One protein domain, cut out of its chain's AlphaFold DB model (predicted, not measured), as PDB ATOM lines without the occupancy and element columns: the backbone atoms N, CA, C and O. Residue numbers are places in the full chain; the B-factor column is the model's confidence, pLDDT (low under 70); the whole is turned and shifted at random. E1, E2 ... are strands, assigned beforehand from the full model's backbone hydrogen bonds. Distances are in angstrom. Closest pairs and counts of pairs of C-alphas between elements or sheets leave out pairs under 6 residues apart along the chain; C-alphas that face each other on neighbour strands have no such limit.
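What this domain is: This is residues 153 to 280 of the 329 residues of the protein "Hypothetical protein" of Skeletonema marinoi (UniProt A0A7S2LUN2). The chain is wound in stacked turns, a solenoid of short parallel strands. One side of the stack is a row of E1, E3, residues 191 to 194 of E4, E6, E8, E10 and E12; a second row holds E2, residues 181 to 186 of E4, E5, E7, E9, E11 and E13, and within it E5 and E7 turn a corner, bending by 95 degrees at residue 203 and by 98 degrees at residue 220. The stack is well formed from E1 and E2 at one end to E12 and E13 at the other, and after E13 the last printed residues run back along the outside of the stack as a tail with no named element. The printed part has 128 residues, no named helix and thirteen named strands, E1 to E13 in order along the chain, in one branched, twisted sheet whose neighbour pairs are parallel; the class is all strand. The whole is compact, with a radius of gyration of the C-alphas of 13.0 A and spans of 33 by 26 by 26 A.

Where its parts are: E4, the longest strand by residues, holds residues 181 to 194 and bends by 160 degrees at residue 190; its first and last C-alphas are 9.7 A apart, at (81.038, 131.822, 234.148) and (76.687, 124.579, 238.986). Before it come E1, residues 155 to 158, E2, residues 163 to 168, 16.6 A long, and E3, residues 170 to 176, 16.9 A long. E1 begins at C-alpha 155, (77.160, 118.855, 226.372). After E4 come E5, residues 199 to 206, 15.2 A from first to last C-alpha, and E6, residues 209 to 211. E7, residues 216 to 223, measures 15.0 A. E5 bends by 95 degrees at residue 203 and E7 by 98 degrees at residue 220. E8 holds residues 226 to 229, E9 residues 234 to 240 with a length of 14.5 A, E10 residues 243 to 246, E11 residues 251 to 254, E12 residues 260 to 262 and E13 residues 267 to 270. E13 ends at C-alpha 270, (59.305, 136.462, 246.290).

How they stand to each other: E4 has E2 and E3 on one side, and E5 and E6 on the other side. Its pairing is staggered: N 164 of E2 and O 181 are 2.9 A apart, N 176 of E3 and O 193 are 2.8 A apart, N 184 and O 201 of E5 are 2.8 A apart, and N 210 of E6 and O 192 are 2.9 A apart, each within hydrogen-bond range. E1 is an edge strand parallel to E3, with N 156 and O 173 2.8 A apart. E4 lies on one side of E5 and E7 on the other side; E5 and E7 are parallel at 6 degrees, with N 202 and O 218 2.8 A apart. E7 and E9 are parallel at 6 degrees, with N 217 and O 234 2.8 A apart. E9 and E11 follow at 28 degrees, with N 253 and O 235 2.8 A apart, then E11 and E13 at 19 degrees, with N 269 and O 252 2.8 A apart. E6 and E8, E8 and E10, and E10 and E12 are parallel neighbours too: N 211 of E6 and O 228 of E8 are 2.8 A apart, N 229 of E8 and O 245 of E10 2.8 A, and N 246 of E10 and O 261 of E12 2.8 A. The closest C-alphas of E3 and E5 are those of Val 176 and Leu 200, 6.8 A apart. E7 and E8 meet only through their link, while E5 and E6 are apart.

The domain as a whole: The two C-alphas farthest apart are those of Met 264 and Val 280, at 37.8 A. The printed part has no cut, and the links between successive strands are tight. The mean pLDDT of the printed part is 93.7, with residues 272 to 280 under 70.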
ATOM      1  N   ASP A 153      71.724 116.749 222.227       96.56
ATOM      2  CA  ASP A 153      72.572 116.248 223.306       96.56
ATOM      3  C   ASP A 153      73.874 117.051 223.440       96.56
ATOM      4  O   ASP A 153      74.883 116.535 223.921       96.56
ATOM      5  N   LEU A 154      73.883 118.323 223.014       98.62
ATOM      6  CA  LEU A 154      75.035 119.205 223.206       98.62
ATOM      7  C   LEU A 154      75.395 119.280 224.700       98.62
ATOM      8  O   LEU A 154      74.614 119.782 225.514       98.62
ATOM      9  N   ALA A 155      76.593 118.813 225.037       98.75
ATOM     10  CA  ALA A 155      77.160 118.855 226.372       98.75
ATOM     11  C   ALA A 155      78.156 120.015 226.500       98.75
ATOM     12  O   ALA A 155      79.130 120.106 225.751       98.75
ATOM     13  N   LEU A 156      77.919 120.898 227.470       98.75
ATOM     14  CA  LEU A 156      78.796 122.009 227.827       98.75
ATOM     15  C   LEU A 156      79.425 121.734 229.196       98.75
ATOM     16  O   LEU A 156      78.706 121.506 230.170       98.75
ATOM     17  N   SER A 157      80.750 121.796 229.283       98.69
ATOM     18  CA  SER A 157      81.506 121.634 230.527       98.69
ATOM     19  C   SER A 157      82.511 122.770 230.674       98.69
ATOM     20  O   SER A 157      83.390 122.942 229.831       98.69
ATOM     21  N   VAL A 158      82.373 123.579 231.726       98.69
ATOM     22  CA  VAL A 158      83.186 124.786 231.926       98.69
ATOM     23  C   VAL A 158      83.830 124.782 233.306       98.69
ATOM     24  O   VAL A 158      83.147 124.731 234.326       98.69
ATOM     25  N   GLY A 159      85.157 124.884 233.351       97.56
ATOM     26  CA  GLY A 159      85.933 124.837 234.586       97.56
ATOM     27  C   GLY A 159      87.151 125.759 234.603       97.56
ATOM     28  O   GLY A 159      87.494 126.419 233.622       97.56
ATOM     29  N   GLY A 160      87.845 125.776 235.742       94.44
ATOM     30  CA  GLY A 160      89.146 126.431 235.896       94.44
ATOM     31  C   GLY A 160      89.129 127.947 235.702       94.44
ATOM     32  O   GLY A 160      90.030 128.451 235.052       94.44
ATOM     33  N   ALA A 161      88.136 128.659 236.236       95.50
ATOM     34  CA  ALA A 161      87.961 130.110 236.109       95.50
ATOM     35  C   ALA A 161      87.769 130.604 234.663       95.50
ATOM     36  O   ALA A 161      88.262 131.661 234.273       95.50
ATOM     37  N   SER A 162      87.065 129.819 233.844       96.69
ATOM     38  CA  SER A 162      86.810 130.139 232.434       96.69
ATOM     39  C   SER A 162      85.553 130.997 232.247       96.69
ATOM     40  O   SER A 162      84.689 131.060 233.119       96.69
ATOM     41  N   THR A 163      85.427 131.656 231.093       97.50
ATOM     42  CA  THR A 163      84.233 132.428 230.700       97.50
ATOM     43  C   THR A 163      83.720 131.957 229.345       97.50
ATOM     44  O   THR A 163      84.431 132.039 228.344       97.50
ATOM     45  N   VAL A 164      82.484 131.472 229.286       98.19
ATOM     46  CA  VAL A 164      81.914 130.869 228.076       98.19
ATOM     47  C   VAL A 164      80.550 131.469 227.766       98.19
ATOM     48  O   VAL A 164      79.686 131.528 228.634       98.19
ATOM     49  N   ASN A 165      80.346 131.872 226.513       97.56
ATOM     50  CA  ASN A 165      79.065 132.348 225.996       97.56
ATOM     51  C   ASN A 165      78.634 131.482 224.808       97.56
ATOM     52  O   ASN A 165      79.343 131.431 223.800       97.56
ATOM     53  N   VAL A 166      77.475 130.831 224.906       97.94
ATOM     54  CA  VAL A 166      76.927 129.950 223.864       97.94
ATOM     55  C   VAL A 166      75.538 130.421 223.447       97.94
ATOM     56  O   VAL A 166      74.670 130.624 224.290       97.94
ATOM     57  N   ILE A 167      75.318 130.548 222.141       97.56
ATOM     58  CA  ILE A 167      73.996 130.738 221.538       97.56
ATOM     59  C   ILE A 167      73.671 129.474 220.747       97.56
ATOM     60  O   ILE A 167      74.400 129.136 219.821       97.56
ATOM     61  N   THR A 168      72.598 128.776 221.089       97.62
ATOM     62  CA  THR A 168      72.169 127.522 220.452       97.62
ATOM     63  C   THR A 168      70.645 127.409 220.529       97.62
ATOM     64  O   THR A 168      69.998 128.254 221.132       97.62
ATOM     65  N   SER A 169      70.049 126.404 219.897       95.00
ATOM     66  CA  SER A 169      68.619 126.099 220.042       95.00
ATOM     67  C   SER A 169      68.356 125.278 221.307       95.00
ATOM     68  O   SER A 169      67.498 125.618 222.114       95.00
ATOM     69  N   THR A 170      69.137 124.220 221.523       96.38
ATOM     70  CA  THR A 170      68.971 123.284 222.642       96.38
ATOM     71  C   THR A 170      70.317 122.886 223.243       96.38
ATOM     72  O   THR A 170      71.362 122.977 222.588       96.38
ATOM     73  N   VAL A 171      70.290 122.492 224.519       98.31
ATOM     74  CA  VAL A 171      71.437 121.949 225.259       98.31
ATOM     75  C   VAL A 171      70.983 120.734 226.065       98.31
ATOM     76  O   VAL A 171      70.025 120.815 226.840       98.31
ATOM     77  N   GLY A 172      71.698 119.620 225.927       98.44
ATOM     78  CA  GLY A 172      71.461 118.415 226.718       98.44
ATOM     79  C   GLY A 172      71.909 118.618 228.164       98.44
ATOM     80  O   GLY A 172      71.126 118.457 229.099       98.44
ATOM     81  N   SER A 173      73.151 119.060 228.361       98.50
ATOM     82  CA  SER A 173      73.694 119.322 229.698       98.50
ATOM     83  C   SER A 173      74.612 120.539 229.728       98.50
ATOM     84  O   SER A 173      75.480 120.668 228.865       98.50
ATOM     85  N   ALA A 174      74.480 121.387 230.747       98.69
ATOM     86  CA  ALA A 174      75.366 122.521 230.995       98.69
ATOM     87  C   ALA A 174      75.965 122.454 232.406       98.69
ATOM     88  O   ALA A 174      75.257 122.642 233.392       98.69
ATOM     89  N   SER A 175      77.270 122.212 232.497       98.62
ATOM     90  CA  SER A 175      78.019 122.133 233.752       98.62
ATOM     91  C   SER A 175      79.005 123.294 233.881       98.62
ATOM     92  O   SER A 175      79.767 123.571 232.952       98.62
ATOM     93  N   VAL A 176      79.012 123.970 235.033       98.69
ATOM     94  CA  VAL A 176      79.959 125.044 235.355       98.69
ATOM     95  C   VAL A 176      80.549 124.873 236.758       98.69
ATOM     96  O   VAL A 176      79.839 124.687 237.745       98.69
ATOM     97  N   GLY A 177      81.874 124.964 236.856       97.75
ATOM     98  CA  GLY A 177      82.617 124.794 238.102       97.75
ATOM     99  C   GLY A 177      83.881 125.651 238.177       97.75
ATOM    100  O   GLY A 177      84.262 126.345 237.234       97.75
ATOM    101  N   GLY A 178      84.576 125.591 239.315       94.62
ATOM    102  CA  GLY A 178      85.907 126.192 239.472       94.62
ATOM    103  C   GLY A 178      85.945 127.714 239.312       94.62
ATOM    104  O   GLY A 178      86.881 128.214 238.700       94.62
ATOM    105  N   ALA A 179      84.939 128.427 239.829       96.19
ATOM    106  CA  ALA A 179      84.806 129.886 239.718       96.19
ATOM    107  C   ALA A 179      84.670 130.391 238.270       96.19
ATOM    108  O   ALA A 179      85.171 131.456 237.912       96.19
ATOM    109  N   SER A 180      84.007 129.602 237.426       98.06
ATOM    110  CA  SER A 180      83.787 129.931 236.017       98.06
ATOM    111  C   SER A 180      82.443 130.620 235.793       98.06
ATOM    112  O   SER A 180      81.543 130.558 236.632       98.06
ATOM    113  N   THR A 181      82.298 131.250 234.631       98.12
ATOM    114  CA  THR A 181      81.038 131.822 234.148       98.12
ATOM    115  C   THR A 181      80.617 131.129 232.857       98.12
ATOM    116  O   THR A 181      81.395 131.063 231.905       98.12
ATOM    117  N   LEU A 182      79.382 130.637 232.814       98.56
ATOM    118  CA  LEU A 182      78.748 130.081 231.623       98.56
ATOM    119  C   LEU A 182      77.435 130.822 231.351       98.56
ATOM    120  O   LEU A 182      76.535 130.833 232.186       98.56
ATOM    121  N   THR A 183      77.317 131.403 230.165       98.31
ATOM    122  CA  THR A 183      76.087 132.014 229.661       98.31
ATOM    123  C   THR A 183      75.576 131.208 228.476       98.31
ATOM    124  O   THR A 183      76.311 130.974 227.514       98.31
ATOM    125  N   VAL A 184      74.311 130.807 228.523       98.12
ATOM    126  CA  VAL A 184      73.645 130.019 227.486       98.12
ATOM    127  C   VAL A 184      72.379 130.743 227.051       98.12
ATOM    128  O   VAL A 184      71.490 130.989 227.861       98.12
ATOM    129  N   GLN A 185      72.275 131.060 225.767       97.81
ATOM    130  CA  GLN A 185      71.023 131.442 225.127       97.81
ATOM    131  C   GLN A 185      70.518 130.239 224.331       97.81
ATOM    132  O   GLN A 185      71.155 129.858 223.349       97.81
ATOM    133  N   ALA A 186      69.421 129.636 224.787       96.69
ATOM    134  CA  ALA A 186      68.813 128.448 224.194       96.69
ATOM    135  C   ALA A 186      67.315 128.399 224.503       96.69
ATOM    136  O   ALA A 186      66.880 128.938 225.512       96.69
ATOM    137  N   ASP A 187      66.520 127.711 223.692       96.69
ATOM    138  CA  ASP A 187      65.095 127.517 223.980       96.69
ATOM    139  C   ASP A 187      64.907 126.644 225.233       96.69
ATOM    140  O   ASP A 187      64.045 126.905 226.081       96.69
ATOM    141  N   SER A 188      65.760 125.624 225.384       97.00
ATOM    142  CA  SER A 188      65.748 124.714 226.528       97.00
ATOM    143  C   SER A 188      67.122 124.125 226.851       97.00
ATOM    144  O   SER A 188      67.867 123.724 225.952       97.00
ATOM    145  N   VAL A 189      67.401 123.983 228.146       98.44
ATOM    146  CA  VAL A 189      68.523 123.220 228.705       98.44
ATOM    147  C   VAL A 189      67.966 122.070 229.544       98.44
ATOM    148  O   VAL A 189      67.214 122.302 230.493       98.44
ATOM    149  N   SER A 190      68.314 120.825 229.211       98.44
ATOM    150  CA  SER A 190      67.701 119.665 229.877       98.44
ATOM    151  C   SER A 190      68.230 119.468 231.296       98.44
ATOM    152  O   SER A 190      67.455 119.234 232.221       98.44
ATOM    153  N   ASN A 191      69.543 119.593 231.489       98.25
ATOM    154  CA  ASN A 191      70.166 119.460 232.800       98.25
ATOM    155  C   ASN A 191      71.222 120.545 233.033       98.25
ATOM    156  O   ASN A 191      72.058 120.797 232.164       98.25
ATOM    157  N   ILE A 192      71.201 121.164 234.211       98.62
ATOM    158  CA  ILE A 192      72.247 122.086 234.650       98.62
ATOM    159  C   ILE A 192      73.012 121.543 235.858       98.62
ATOM    160  O   ILE A 192      72.437 120.934 236.755       98.62
ATOM    161  N   SER A 193      74.308 121.825 235.923       98.56
ATOM    162  CA  SER A 193      75.113 121.636 237.126       98.56
ATOM    163  C   SER A 193      75.955 122.879 237.383       98.56
ATOM    164  O   SER A 193      76.661 123.349 236.491       98.56
ATOM    165  N   ALA A 194      75.869 123.441 238.584       98.38
ATOM    166  CA  ALA A 194      76.687 124.579 238.986       98.38
ATOM    167  C   ALA A 194      77.306 124.324 240.361       98.38
ATOM    168  O   ALA A 194      76.586 124.161 241.345       98.38
ATOM    169  N   GLU A 195      78.637 124.316 240.438       97.19
ATOM    170  CA  GLU A 195      79.387 124.019 241.663       97.19
ATOM    171  C   GLU A 195      80.507 125.032 241.948       97.19
ATOM    172  O   GLU A 195      80.950 125.801 241.087       97.19
ATOM    173  N   GLY A 196      81.022 125.011 243.181       94.06
ATOM    174  CA  GLY A 196      82.074 125.927 243.624       94.06
ATOM    175  C   GLY A 196      81.539 127.345 243.806       94.06
ATOM    176  O   GLY A 196      80.518 127.524 244.453       94.06
ATOM    177  N   ALA A 197      82.231 128.351 243.276       95.69
ATOM    178  CA  ALA A 197      81.808 129.757 243.299       95.69
ATOM    179  C   ALA A 197      81.528 130.254 241.871       95.69
ATOM    180  O   ALA A 197      82.144 131.208 241.403       95.69
ATOM    181  N   SER A 198      80.684 129.523 241.140       97.94
ATOM    182  CA  SER A 198      80.506 129.695 239.693       97.94
ATOM    183  C   SER A 198      79.205 130.416 239.342       97.94
ATOM    184  O   SER A 198      78.265 130.444 240.135       97.94
ATOM    185  N   THR A 199      79.137 130.980 238.136       98.19
ATOM    186  CA  THR A 199      77.936 131.647 237.614       98.19
ATOM    187  C   THR A 199      77.410 130.920 236.380       98.19
ATOM    188  O   THR A 199      78.152 130.714 235.421       98.19
ATOM    189  N   LEU A 200      76.123 130.571 236.381       98.38
ATOM    190  CA  LEU A 200      75.400 130.056 235.216       98.38
ATOM    191  C   LEU A 200      74.232 130.986 234.887       98.38
ATOM    192  O   LEU A 200      73.360 131.198 235.724       98.38
ATOM    193  N   ALA A 201      74.174 131.510 233.669       98.00
ATOM    194  CA  ALA A 201      73.039 132.288 233.184       98.00
ATOM    195  C   ALA A 201      72.408 131.591 231.975       98.00
ATOM    196  O   ALA A 201      73.062 131.412 230.951       98.00
ATOM    197  N   VAL A 202      71.137 131.212 232.084       97.69
ATOM    198  CA  VAL A 202      70.353 130.594 231.012       97.69
ATOM    199  C   VAL A 202      69.257 131.560 230.582       97.69
ATOM    200  O   VAL A 202      68.333 131.866 231.339       97.69
ATOM    201  N   SER A 203      69.352 132.037 229.343       96.44
ATOM    202  CA  SER A 203      68.244 132.698 228.666       96.44
ATOM    203  C   SER A 203      67.436 131.645 227.918       96.44
ATOM    204  O   SER A 203      67.787 131.316 226.787       96.44
ATOM    205  N   GLY A 204      66.435 131.070 228.592       95.81
ATOM    206  CA  GLY A 204      65.746 129.853 228.161       95.81
ATOM    207  C   GLY A 204      65.046 129.114 229.295       95.81
ATOM    208  O   GLY A 204      65.075 129.561 230.444       95.81
ATOM    209  N   ASN A 205      64.447 127.968 228.971       97.62
ATOM    210  CA  ASN A 205      63.863 127.056 229.958       97.62
ATOM    211  C   ASN A 205      64.907 126.068 230.498       97.62
ATOM    212  O   ASN A 205      65.846 125.699 229.791       97.62
ATOM    213  N   VAL A 206      64.713 125.589 231.726       98.19
ATOM    214  CA  VAL A 206      65.554 124.563 232.360       98.19
ATOM    215  C   VAL A 206      64.677 123.416 232.854       98.19
ATOM    216  O   VAL A 206      63.741 123.636 233.619       98.19
ATOM    217  N   ALA A 207      64.986 122.183 232.456       97.81
ATOM    218  CA  ALA A 207      64.191 121.019 232.852       97.81
ATOM    219  C   ALA A 207      64.662 120.363 234.163       97.81
ATOM    220  O   ALA A 207      63.908 119.617 234.775       97.81
ATOM    221  N   GLY A 208      65.876 120.632 234.640       97.31
ATOM    222  CA  GLY A 208      66.334 120.113 235.927       97.31
ATOM    223  C   GLY A 208      67.832 120.252 236.135       97.31
ATOM    224  O   GLY A 208      68.516 120.908 235.347       97.31
ATOM    225  N   GLY A 209      68.340 119.649 237.210       98.19
ATOM    226  CA  GLY A 209      69.757 119.745 237.563       98.19
ATOM    227  C   GLY A 209      70.052 119.968 239.045       98.19
ATOM    228  O   GLY A 209      69.206 119.760 239.918       98.19
ATOM    229  N   SER A 210      71.272 120.415 239.324       98.31
ATOM    230  CA  SER A 210      71.774 120.667 240.673       98.31
ATOM    231  C   SER A 210      72.590 121.952 240.754       98.31
ATOM    232  O   SER A 210      73.422 122.242 239.898       98.31
ATOM    233  N   VAL A 211      72.393 122.700 241.831       98.38
ATOM    234  CA  VAL A 211      73.134 123.918 242.145       98.38
ATOM    235  C   VAL A 211      73.714 123.779 243.545       98.38
ATOM    236  O   VAL A 211      72.991 123.491 244.499       98.38
ATOM    237  N   GLY A 212      75.026 123.963 243.657       96.88
ATOM    238  CA  GLY A 212      75.799 123.718 244.864       96.88
ATOM    239  C   GLY A 212      76.891 124.753 245.132       96.88
ATOM    240  O   GLY A 212      77.211 125.609 244.300       96.88
ATOM    241  N   GLY A 213      77.510 124.647 246.308       95.12
ATOM    242  CA  GLY A 213      78.607 125.525 246.724       95.12
ATOM    243  C   GLY A 213      78.130 126.948 247.019       95.12
ATOM    244  O   GLY A 213      77.108 127.132 247.662       95.12
ATOM    245  N   ALA A 214      78.879 127.945 246.564       96.19
ATOM    246  CA  ALA A 214      78.536 129.367 246.559       96.19
ATOM    247  C   ALA A 214      78.175 129.851 245.137       96.19
ATOM    248  O   ALA A 214      78.520 130.965 244.738       96.19
ATOM    249  N   SER A 215      77.546 128.987 244.334       98.06
ATOM    250  CA  SER A 215      77.231 129.280 242.931       98.06
ATOM    251  C   SER A 215      75.986 130.150 242.778       98.06
ATOM    252  O   SER A 215      75.073 130.107 243.604       98.06
ATOM    253  N   THR A 216      75.919 130.901 241.681       98.00
ATOM    254  CA  THR A 216      74.745 131.688 241.289       98.00
ATOM    255  C   THR A 216      74.206 131.206 239.948       98.00
ATOM    256  O   THR A 216      74.934 131.181 238.957       98.00
ATOM    257  N   VAL A 217      72.921 130.860 239.900       98.06
ATOM    258  CA  VAL A 217      72.214 130.477 238.674       98.06
ATOM    259  C   VAL A 217      71.116 131.490 238.371       98.06
ATOM    260  O   VAL A 217      70.340 131.846 239.253       98.06
ATOM    261  N   GLY A 218      71.041 131.962 237.131       97.31
ATOM    262  CA  GLY A 218      69.954 132.791 236.617       97.31
ATOM    263  C   GLY A 218      69.228 132.095 235.471       97.31
ATOM    264  O   GLY A 218      69.878 131.653 234.530       97.31
ATOM    265  N   VAL A 219      67.899 132.024 235.526       97.00
ATOM    266  CA  VAL A 219      67.036 131.450 234.483       97.00
ATOM    267  C   VAL A 219      65.967 132.475 234.109       97.00
ATOM    268  O   VAL A 219      65.179 132.891 234.961       97.00
ATOM    269  N   SER A 220      65.945 132.911 232.846       94.88
ATOM    270  CA  SER A 220      64.942 133.880 232.372       94.88
ATOM    271  C   SER A 220      63.596 133.237 232.011       94.88
ATOM    272  O   SER A 220      62.564 133.904 232.118       94.88
ATOM    273  N   GLY A 221      63.604 131.968 231.593       93.94
ATOM    274  CA  GLY A 221      62.411 131.185 231.276       93.94
ATOM    275  C   GLY A 221      61.829 130.463 232.491       93.94
ATOM    276  O   GLY A 221      61.861 130.970 233.618       93.94
ATOM    277  N   ASP A 222      61.267 129.284 232.241       96.25
ATOM    278  CA  ASP A 222      60.669 128.424 233.259       96.25
ATOM    279  C   ASP A 222      61.629 127.319 233.720       96.25
ATOM    280  O   ASP A 222      62.337 126.711 232.910       96.25
ATOM    281  N   ILE A 223      61.627 127.041 235.024       97.56
ATOM    282  CA  ILE A 223      62.205 125.822 235.593       97.56
ATOM    283  C   ILE A 223      61.081 124.788 235.676       97.56
ATOM    284  O   ILE A 223      60.264 124.833 236.598       97.56
ATOM    285  N   SER A 224      61.027 123.877 234.704       97.38
ATOM    286  CA  SER A 224      59.861 123.014 234.474       97.38
ATOM    287  C   SER A 224      59.947 121.615 235.080       97.38
ATOM    288  O   SER A 224      58.921 120.956 235.234       97.38
ATOM    289  N   GLY A 225      61.137 121.149 235.464       96.25
ATOM    290  CA  GLY A 225      61.296 119.880 236.179       96.25
ATOM    291  C   GLY A 225      61.966 120.041 237.538       96.25
ATOM    292  O   GLY A 225      61.769 121.045 238.224       96.25
ATOM    293  N   SER A 226      62.696 119.016 237.976       97.19
ATOM    294  CA  SER A 226      63.219 118.948 239.344       97.19
ATOM    295  C   SER A 226      64.642 119.488 239.443       97.19
ATOM    296  O   SER A 226      65.543 119.043 238.729       97.19
ATOM    297  N   LEU A 227      64.848 120.424 240.369       97.88
ATOM    298  CA  LEU A 227      66.139 121.050 240.629       97.88
ATOM    299  C   LEU A 227      66.500 120.951 242.117       97.88
ATOM    300  O   LEU A 227      65.675 121.241 242.982       97.88
ATOM    301  N   SER A 228      67.743 120.583 242.419       98.25
ATOM    302  CA  SER A 228      68.289 120.619 243.782       98.25
ATOM    303  C   SER A 228      69.124 121.881 243.984       98.25
ATOM    304  O   SER A 228      70.015 122.153 243.182       98.25
ATOM    305  N   ASN A 229      68.901 122.612 245.074       97.94
ATOM    306  CA  ASN A 229      69.678 123.784 245.474       97.94
ATOM    307  C   ASN A 229      70.247 123.581 246.884       97.94
ATOM    308  O   ASN A 229      69.502 123.511 247.863       97.94
ATOM    309  N   ILE A 230      71.566 123.441 246.992       96.75
ATOM    310  CA  ILE A 230      72.263 123.060 248.229       96.75
ATOM    311  C   ILE A 230      73.472 123.972 248.485       96.75
ATOM    312  O   ILE A 230      74.076 124.516 247.567       96.75
ATOM    313  N   GLY A 231      73.907 124.092 249.737       93.88
ATOM    314  CA  GLY A 231      75.059 124.926 250.097       93.88
ATOM    315  C   GLY A 231      74.685 126.394 250.294       93.88
ATOM    316  O   GLY A 231      73.598 126.690 250.772       93.88
ATOM    317  N   ALA A 232      75.600 127.304 249.969       95.88
ATOM    318  CA  ALA A 232      75.419 128.759 250.005       95.88
ATOM    319  C   ALA A 232      75.067 129.322 248.610       95.88
ATOM    320  O   ALA A 232      75.491 130.418 248.236       95.88
ATOM    321  N   SER A 233      74.351 128.540 247.807       97.44
ATOM    322  CA  SER A 233      74.020 128.851 246.421       97.44
ATOM    323  C   SER A 233      72.795 129.753 246.288       97.44
ATOM    324  O   SER A 233      71.934 129.824 247.168       97.44
ATOM    325  N   THR A 234      72.690 130.432 245.145       98.00
ATOM    326  CA  THR A 234      71.543 131.273 244.792       98.00
ATOM    327  C   THR A 234      70.973 130.887 243.433       98.00
ATOM    328  O   THR A 234      71.706 130.831 242.448       98.00
ATOM    329  N   ILE A 235      69.655 130.705 243.353       97.88
ATOM    330  CA  ILE A 235      68.913 130.597 242.092       97.88
ATOM    331  C   ILE A 235      68.043 131.835 241.924       97.88
ATOM    332  O   ILE A 235      67.297 132.207 242.826       97.88
ATOM    333  N   ASN A 236      68.099 132.442 240.747       96.94
ATOM    334  CA  ASN A 236      67.213 133.509 240.313       96.94
ATOM    335  C   ASN A 236      66.390 132.988 239.135       96.94
ATOM    336  O   ASN A 236      66.943 132.752 238.064       96.94
ATOM    337  N   ALA A 237      65.089 132.802 239.326       94.50
ATOM    338  CA  ALA A 237      64.185 132.285 238.304       94.50
ATOM    339  C   ALA A 237      62.978 133.206 238.155       94.50
ATOM    340  O   ALA A 237      62.564 133.846 239.117       94.50
ATOM    341  N   ASN A 238      62.393 133.292 236.964       86.94
ATOM    342  CA  ASN A 238      61.130 134.010 236.807       86.94
ATOM    343  C   ASN A 238      59.951 133.099 237.176       86.94
ATOM    344  O   ASN A 238      59.206 133.384 238.115       86.94
ATOM    345  N   THR A 239      59.846 131.964 236.480       93.38
ATOM    346  CA  THR A 239      58.788 130.963 236.669       93.38
ATOM    347  C   THR A 239      59.385 129.644 237.153       93.38
ATOM    348  O   THR A 239      60.484 129.266 236.749       93.38
ATOM    349  N   ILE A 240      58.665 128.972 238.053       96.50
ATOM    350  CA  ILE A 240      58.998 127.638 238.557       96.50
ATOM    351  C   ILE A 240      57.723 126.795 238.468       96.50
ATOM    352  O   ILE A 240      56.930 126.772 239.413       96.50
ATOM    353  N   SER A 241      57.484 126.149 237.328       97.12
ATOM    354  CA  SER A 241      56.375 125.193 237.179       97.12
ATOM    355  C   SER A 241      56.723 123.790 237.686       97.12
ATOM    356  O   SER A 241      55.828 123.060 238.111       97.12
ATOM    357  N   GLY A 242      58.015 123.448 237.687       97.06
ATOM    358  CA  GLY A 242      58.577 122.231 238.263       97.06
ATOM    359  C   GLY A 242      58.732 122.319 239.779       97.06
ATOM    360  O   GLY A 242      57.979 123.022 240.443       97.06
ATOM    361  N   SER A 243      59.716 121.618 240.344       97.75
ATOM    362  CA  SER A 243      59.951 121.554 241.795       97.75
ATOM    363  C   SER A 243      61.391 121.906 242.147       97.75
ATOM    364  O   SER A 243      62.314 121.365 241.534       97.75
ATOM    365  N   ILE A 244      61.599 122.714 243.187       98.19
ATOM    366  CA  ILE A 244      62.936 122.974 243.734       98.19
ATOM    367  C   ILE A 244      63.026 122.430 245.160       98.19
ATOM    368  O   ILE A 244      62.268 122.860 246.030       98.19
ATOM    369  N   ASP A 245      63.971 121.520 245.396       98.25
ATOM    370  CA  ASP A 245      64.404 121.135 246.743       98.25
ATOM    371  C   ASP A 245      65.530 122.080 247.178       98.25
ATOM    372  O   ASP A 245      66.621 122.079 246.604       98.25
ATOM    373  N   ASN A 246      65.232 122.951 248.137       97.81
ATOM    374  CA  ASN A 246      66.089 124.038 248.584       97.81
ATOM    375  C   ASN A 246      66.540 123.777 250.023       97.81
ATOM    376  O   ASN A 246      65.728 123.714 250.948       97.81
ATOM    377  N   SER A 247      67.841 123.619 250.241       97.62
ATOM    378  CA  SER A 247      68.365 123.151 251.526       97.62
ATOM    379  C   SER A 247      69.680 123.832 251.931       97.62
ATOM    380  O   SER A 247      70.378 124.425 251.111       97.62
ATOM    381  N   GLN A 248      70.050 123.734 253.208       95.88
ATOM    382  CA  GLN A 248      71.240 124.359 253.810       95.88
ATOM    383  C   GLN A 248      71.144 125.890 253.844       95.88
ATOM    384  O   GLN A 248      70.153 126.387 254.349       95.88
ATOM    385  N   ALA A 249      72.156 126.636 253.397       95.88
ATOM    386  CA  ALA A 249      72.188 128.104 253.414       95.88
ATOM    387  C   ALA A 249      71.805 128.704 252.046       95.88
ATOM    388  O   ALA A 249      72.271 129.782 251.675       95.88
ATOM    389  N   SER A 250      71.003 127.975 251.271       97.19
ATOM    390  CA  SER A 250      70.716 128.295 249.880       97.19
ATOM    391  C   SER A 250      69.507 129.219 249.747       97.19
ATOM    392  O   SER A 250      68.629 129.298 250.615       97.19
ATOM    393  N   THR A 251      69.481 129.978 248.656       97.94
ATOM    394  CA  THR A 251      68.446 130.981 248.390       97.94
ATOM    395  C   THR A 251      67.836 130.785 247.010       97.94
ATOM    396  O   THR A 251      68.553 130.665 246.018       97.94
ATOM    397  N   VAL A 252      66.509 130.826 246.928       97.56
ATOM    398  CA  VAL A 252      65.763 130.936 245.667       97.56
ATOM    399  C   VAL A 252      65.094 132.306 245.616       97.56
ATOM    400  O   VAL A 252      64.417 132.709 246.557       97.56
ATOM    401  N   ASN A 253      65.268 133.036 244.521       96.38
ATOM    402  CA  ASN A 253      64.546 134.268 244.227       96.38
ATOM    403  C   ASN A 253      63.634 134.014 243.022       96.38
ATOM    404  O   ASN A 253      64.137 133.682 241.947       96.38
ATOM    405  N   ALA A 254      62.320 134.170 243.196       94.00
ATOM    406  CA  ALA A 254      61.345 133.905 242.139       94.00
ATOM    407  C   ALA A 254      60.111 134.811 242.202       94.00
ATOM    408  O   ALA A 254      59.865 135.455 243.220       94.00
ATOM    409  N   ALA A 255      59.306 134.843 241.133       91.00
ATOM    410  CA  ALA A 255      58.027 135.563 241.137       91.00
ATOM    411  C   ALA A 255      57.006 134.948 242.112       91.00
ATOM    412  O   ALA A 255      56.094 135.625 242.581       91.00
ATOM    413  N   SER A 256      57.157 133.659 242.427       91.62
ATOM    414  CA  SER A 256      56.403 132.956 243.463       91.62
ATOM    415  C   SER A 256      57.196 131.742 243.967       91.62
ATOM    416  O   SER A 256      58.068 131.240 243.261       91.62
ATOM    417  N   CYS A 257      56.892 131.267 245.179       94.25
ATOM    418  CA  CYS A 257      57.571 130.129 245.816       94.25
ATOM    419  C   CYS A 257      56.684 128.893 246.123       94.25
ATOM    420  O   CYS A 257      57.039 128.147 247.033       94.25
ATOM    421  N   PRO A 258      55.538 128.633 245.453       95.50
ATOM    422  CA  PRO A 258      54.670 127.512 245.833       95.50
ATOM    423  C   PRO A 258      55.337 126.144 245.624       95.50
ATOM    424  O   PRO A 258      55.039 125.204 246.352       95.50
ATOM    425  N   ASN A 259      56.267 126.055 244.669       96.25
ATOM    426  CA  ASN A 259      56.947 124.819 244.292       96.25
ATOM    427  C   ASN A 259      58.378 124.706 244.848       96.25
ATOM    428  O   ASN A 259      59.187 123.921 244.348       96.25
ATOM    429  N   VAL A 260      58.706 125.508 245.863       97.12
ATOM    430  CA  VAL A 260      60.020 125.496 246.514       97.12
ATOM    431  C   VAL A 260      59.879 124.883 247.901       97.12
ATOM    432  O   VAL A 260      59.234 125.452 248.783       97.12
ATOM    433  N   GLN A 261      60.489 123.720 248.099       97.50
ATOM    434  CA  GLN A 261      60.540 123.045 249.390       97.50
ATOM    435  C   GLN A 261      61.801 123.493 250.121       97.50
ATOM    436  O   GLN A 261      62.904 123.183 249.694       97.50
ATOM    437  N   ASN A 262      61.641 124.254 251.204       95.62
ATOM    438  CA  ASN A 262      62.769 124.736 251.998       95.62
ATOM    439  C   ASN A 262      63.048 123.799 253.175       95.62
ATOM    440  O   ASN A 262      62.132 123.425 253.910       95.62
ATOM    441  N   SER A 263      64.319 123.489 253.409       95.81
ATOM    442  CA  SER A 263      64.792 122.782 254.597       95.81
ATOM    443  C   SER A 263      66.040 123.446 255.189       95.81
ATOM    444  O   SER A 263      66.770 124.173 254.517       95.81
ATOM    445  N   MET A 264      66.308 123.197 256.476       94.00
ATOM    446  CA  MET A 264      67.412 123.825 257.220       94.00
ATOM    447  C   MET A 264      67.320 125.366 257.224       94.00
ATOM    448  O   MET A 264      66.290 125.904 257.617       94.00
ATOM    449  N   ALA A 265      68.387 126.076 256.836       93.88
ATOM    450  CA  ALA A 265      68.457 127.539 256.804       93.88
ATOM    451  C   ALA A 265      68.111 128.124 255.417       93.88
ATOM    452  O   ALA A 265      68.459 129.269 255.125       93.88
ATOM    453  N   ALA A 266      67.470 127.331 254.552       96.88
ATOM    454  CA  ALA A 266      67.219 127.709 253.174       96.88
ATOM    455  C   ALA A 266      66.044 128.686 253.087       96.88
ATOM    456  O   ALA A 266      65.100 128.628 253.880       96.88
ATOM    457  N   SER A 267      66.091 129.591 252.114       96.81
ATOM    458  CA  SER A 267      65.074 130.629 251.952       96.81
ATOM    459  C   SER A 267      64.558 130.725 250.521       96.81
ATOM    460  O   SER A 267      65.298 130.505 249.560       96.81
ATOM    461  N   CYS A 268      63.283 131.096 250.383       96.31
ATOM    462  CA  CYS A 268      62.713 131.518 249.111       96.31
ATOM    463  C   CYS A 268      62.157 132.935 249.238       96.31
ATOM    464  O   CYS A 268      61.290 133.196 250.073       96.31
ATOM    465  N   ASN A 269      62.661 133.844 248.408       95.69
ATOM    466  CA  ASN A 269      62.250 135.238 248.370       95.69
ATOM    467  C   ASN A 269      61.381 135.485 247.139       95.69
ATOM    468  O   ASN A 269      61.823 135.297 246.003       95.69
ATOM    469  N   VAL A 270      60.174 135.993 247.368       90.12
ATOM    470  CA  VAL A 270      59.305 136.462 246.290       90.12
ATOM    471  C   VAL A 270      59.783 137.845 245.840       90.12
ATOM    472  O   VAL A 270      59.849 138.773 246.647       90.12
ATOM    473  N   ARG A 271      60.151 137.995 244.565       82.00
ATOM    474  CA  ARG A 271      60.607 139.262 243.964       82.00
ATOM    475  C   ARG A 271      59.858 139.528 242.655       82.00
ATOM    476  O   ARG A 271      59.327 138.606 242.049       82.00
ATOM    477  N   GLY A 272      59.821 140.790 242.211       64.62
ATOM    478  CA  GLY A 272      59.398 141.114 240.841       64.62
ATOM    479  C   GLY A 272      60.264 140.382 239.805       64.62
ATOM    480  O   GLY A 272      61.354 139.923 240.148       64.62
ATOM    481  N   ALA A 273      59.777 140.255 238.564       55.56
ATOM    482  CA  ALA A 273      60.444 139.475 237.518       55.56
ATOM    483  C   ALA A 273      61.951 139.810 237.432       55.56
ATOM    484  O   ALA A 273      62.306 140.992 237.360       55.56
ATOM    485  N   PRO A 274      62.850 138.809 237.457       55.53
ATOM    486  CA  PRO A 274      64.276 139.063 237.358       55.53
ATOM    487  C   PRO A 274      64.619 139.600 235.967       55.53
ATOM    488  O   PRO A 274      64.196 139.057 234.948       55.53
ATOM    489  N   THR A 275      65.439 140.645 235.914       55.22
ATOM    490  CA  THR A 275      66.086 141.083 234.676       55.22
ATOM    491  C   THR A 275      67.436 140.391 234.562       55.22
ATOM    492  O   THR A 275      68.366 140.714 235.304       55.22
ATOM    493  N   VAL A 276      67.552 139.439 233.639       55.62
ATOM    494  CA  VAL A 276      68.843 138.876 233.241       55.62
ATOM    495  C   VAL A 276      69.384 139.734 232.100       55.62
ATOM    496  O   VAL A 276      68.905 139.645 230.972       55.62
ATOM    497  N   THR A 277      70.363 140.590 232.387       48.78
ATOM    498  CA  THR A 277      71.077 141.321 231.333       48.78
ATOM    499  C   THR A 277      72.171 140.423 230.780       48.78
ATOM    500  O   THR A 277      73.189 140.195 231.428       48.78
ATOM    501  N   VAL A 278      71.947 139.908 229.576       50.56
ATOM    502  CA  VAL A 278      72.954 139.177 228.807       50.56
ATOM    503  C   VAL A 278      73.606 140.178 227.854       50.56
ATOM    504  O   VAL A 278      73.033 140.518 226.820       50.56
ATOM    505  N   ASP A 279      74.784 140.693 228.210       48.56
ATOM    506  CA  ASP A 279      75.593 141.477 227.273       48.56
ATOM    507  C   ASP A 279      76.393 140.517 226.381       48.56
ATOM    508  O   ASP A 279      77.325 139.849 226.828       48.56
ATOM    509  N   VAL A 280      75.990 140.431 225.111       48.09
ATOM    510  CA  VAL A 280      76.641 139.598 224.085       48.09
ATOM    511  C   VAL A 280      77.419 140.432 223.067       48.09
ATOM    512  O   VAL A 280      77.727 139.927 221.973       48.09
TER     513      VAL A 280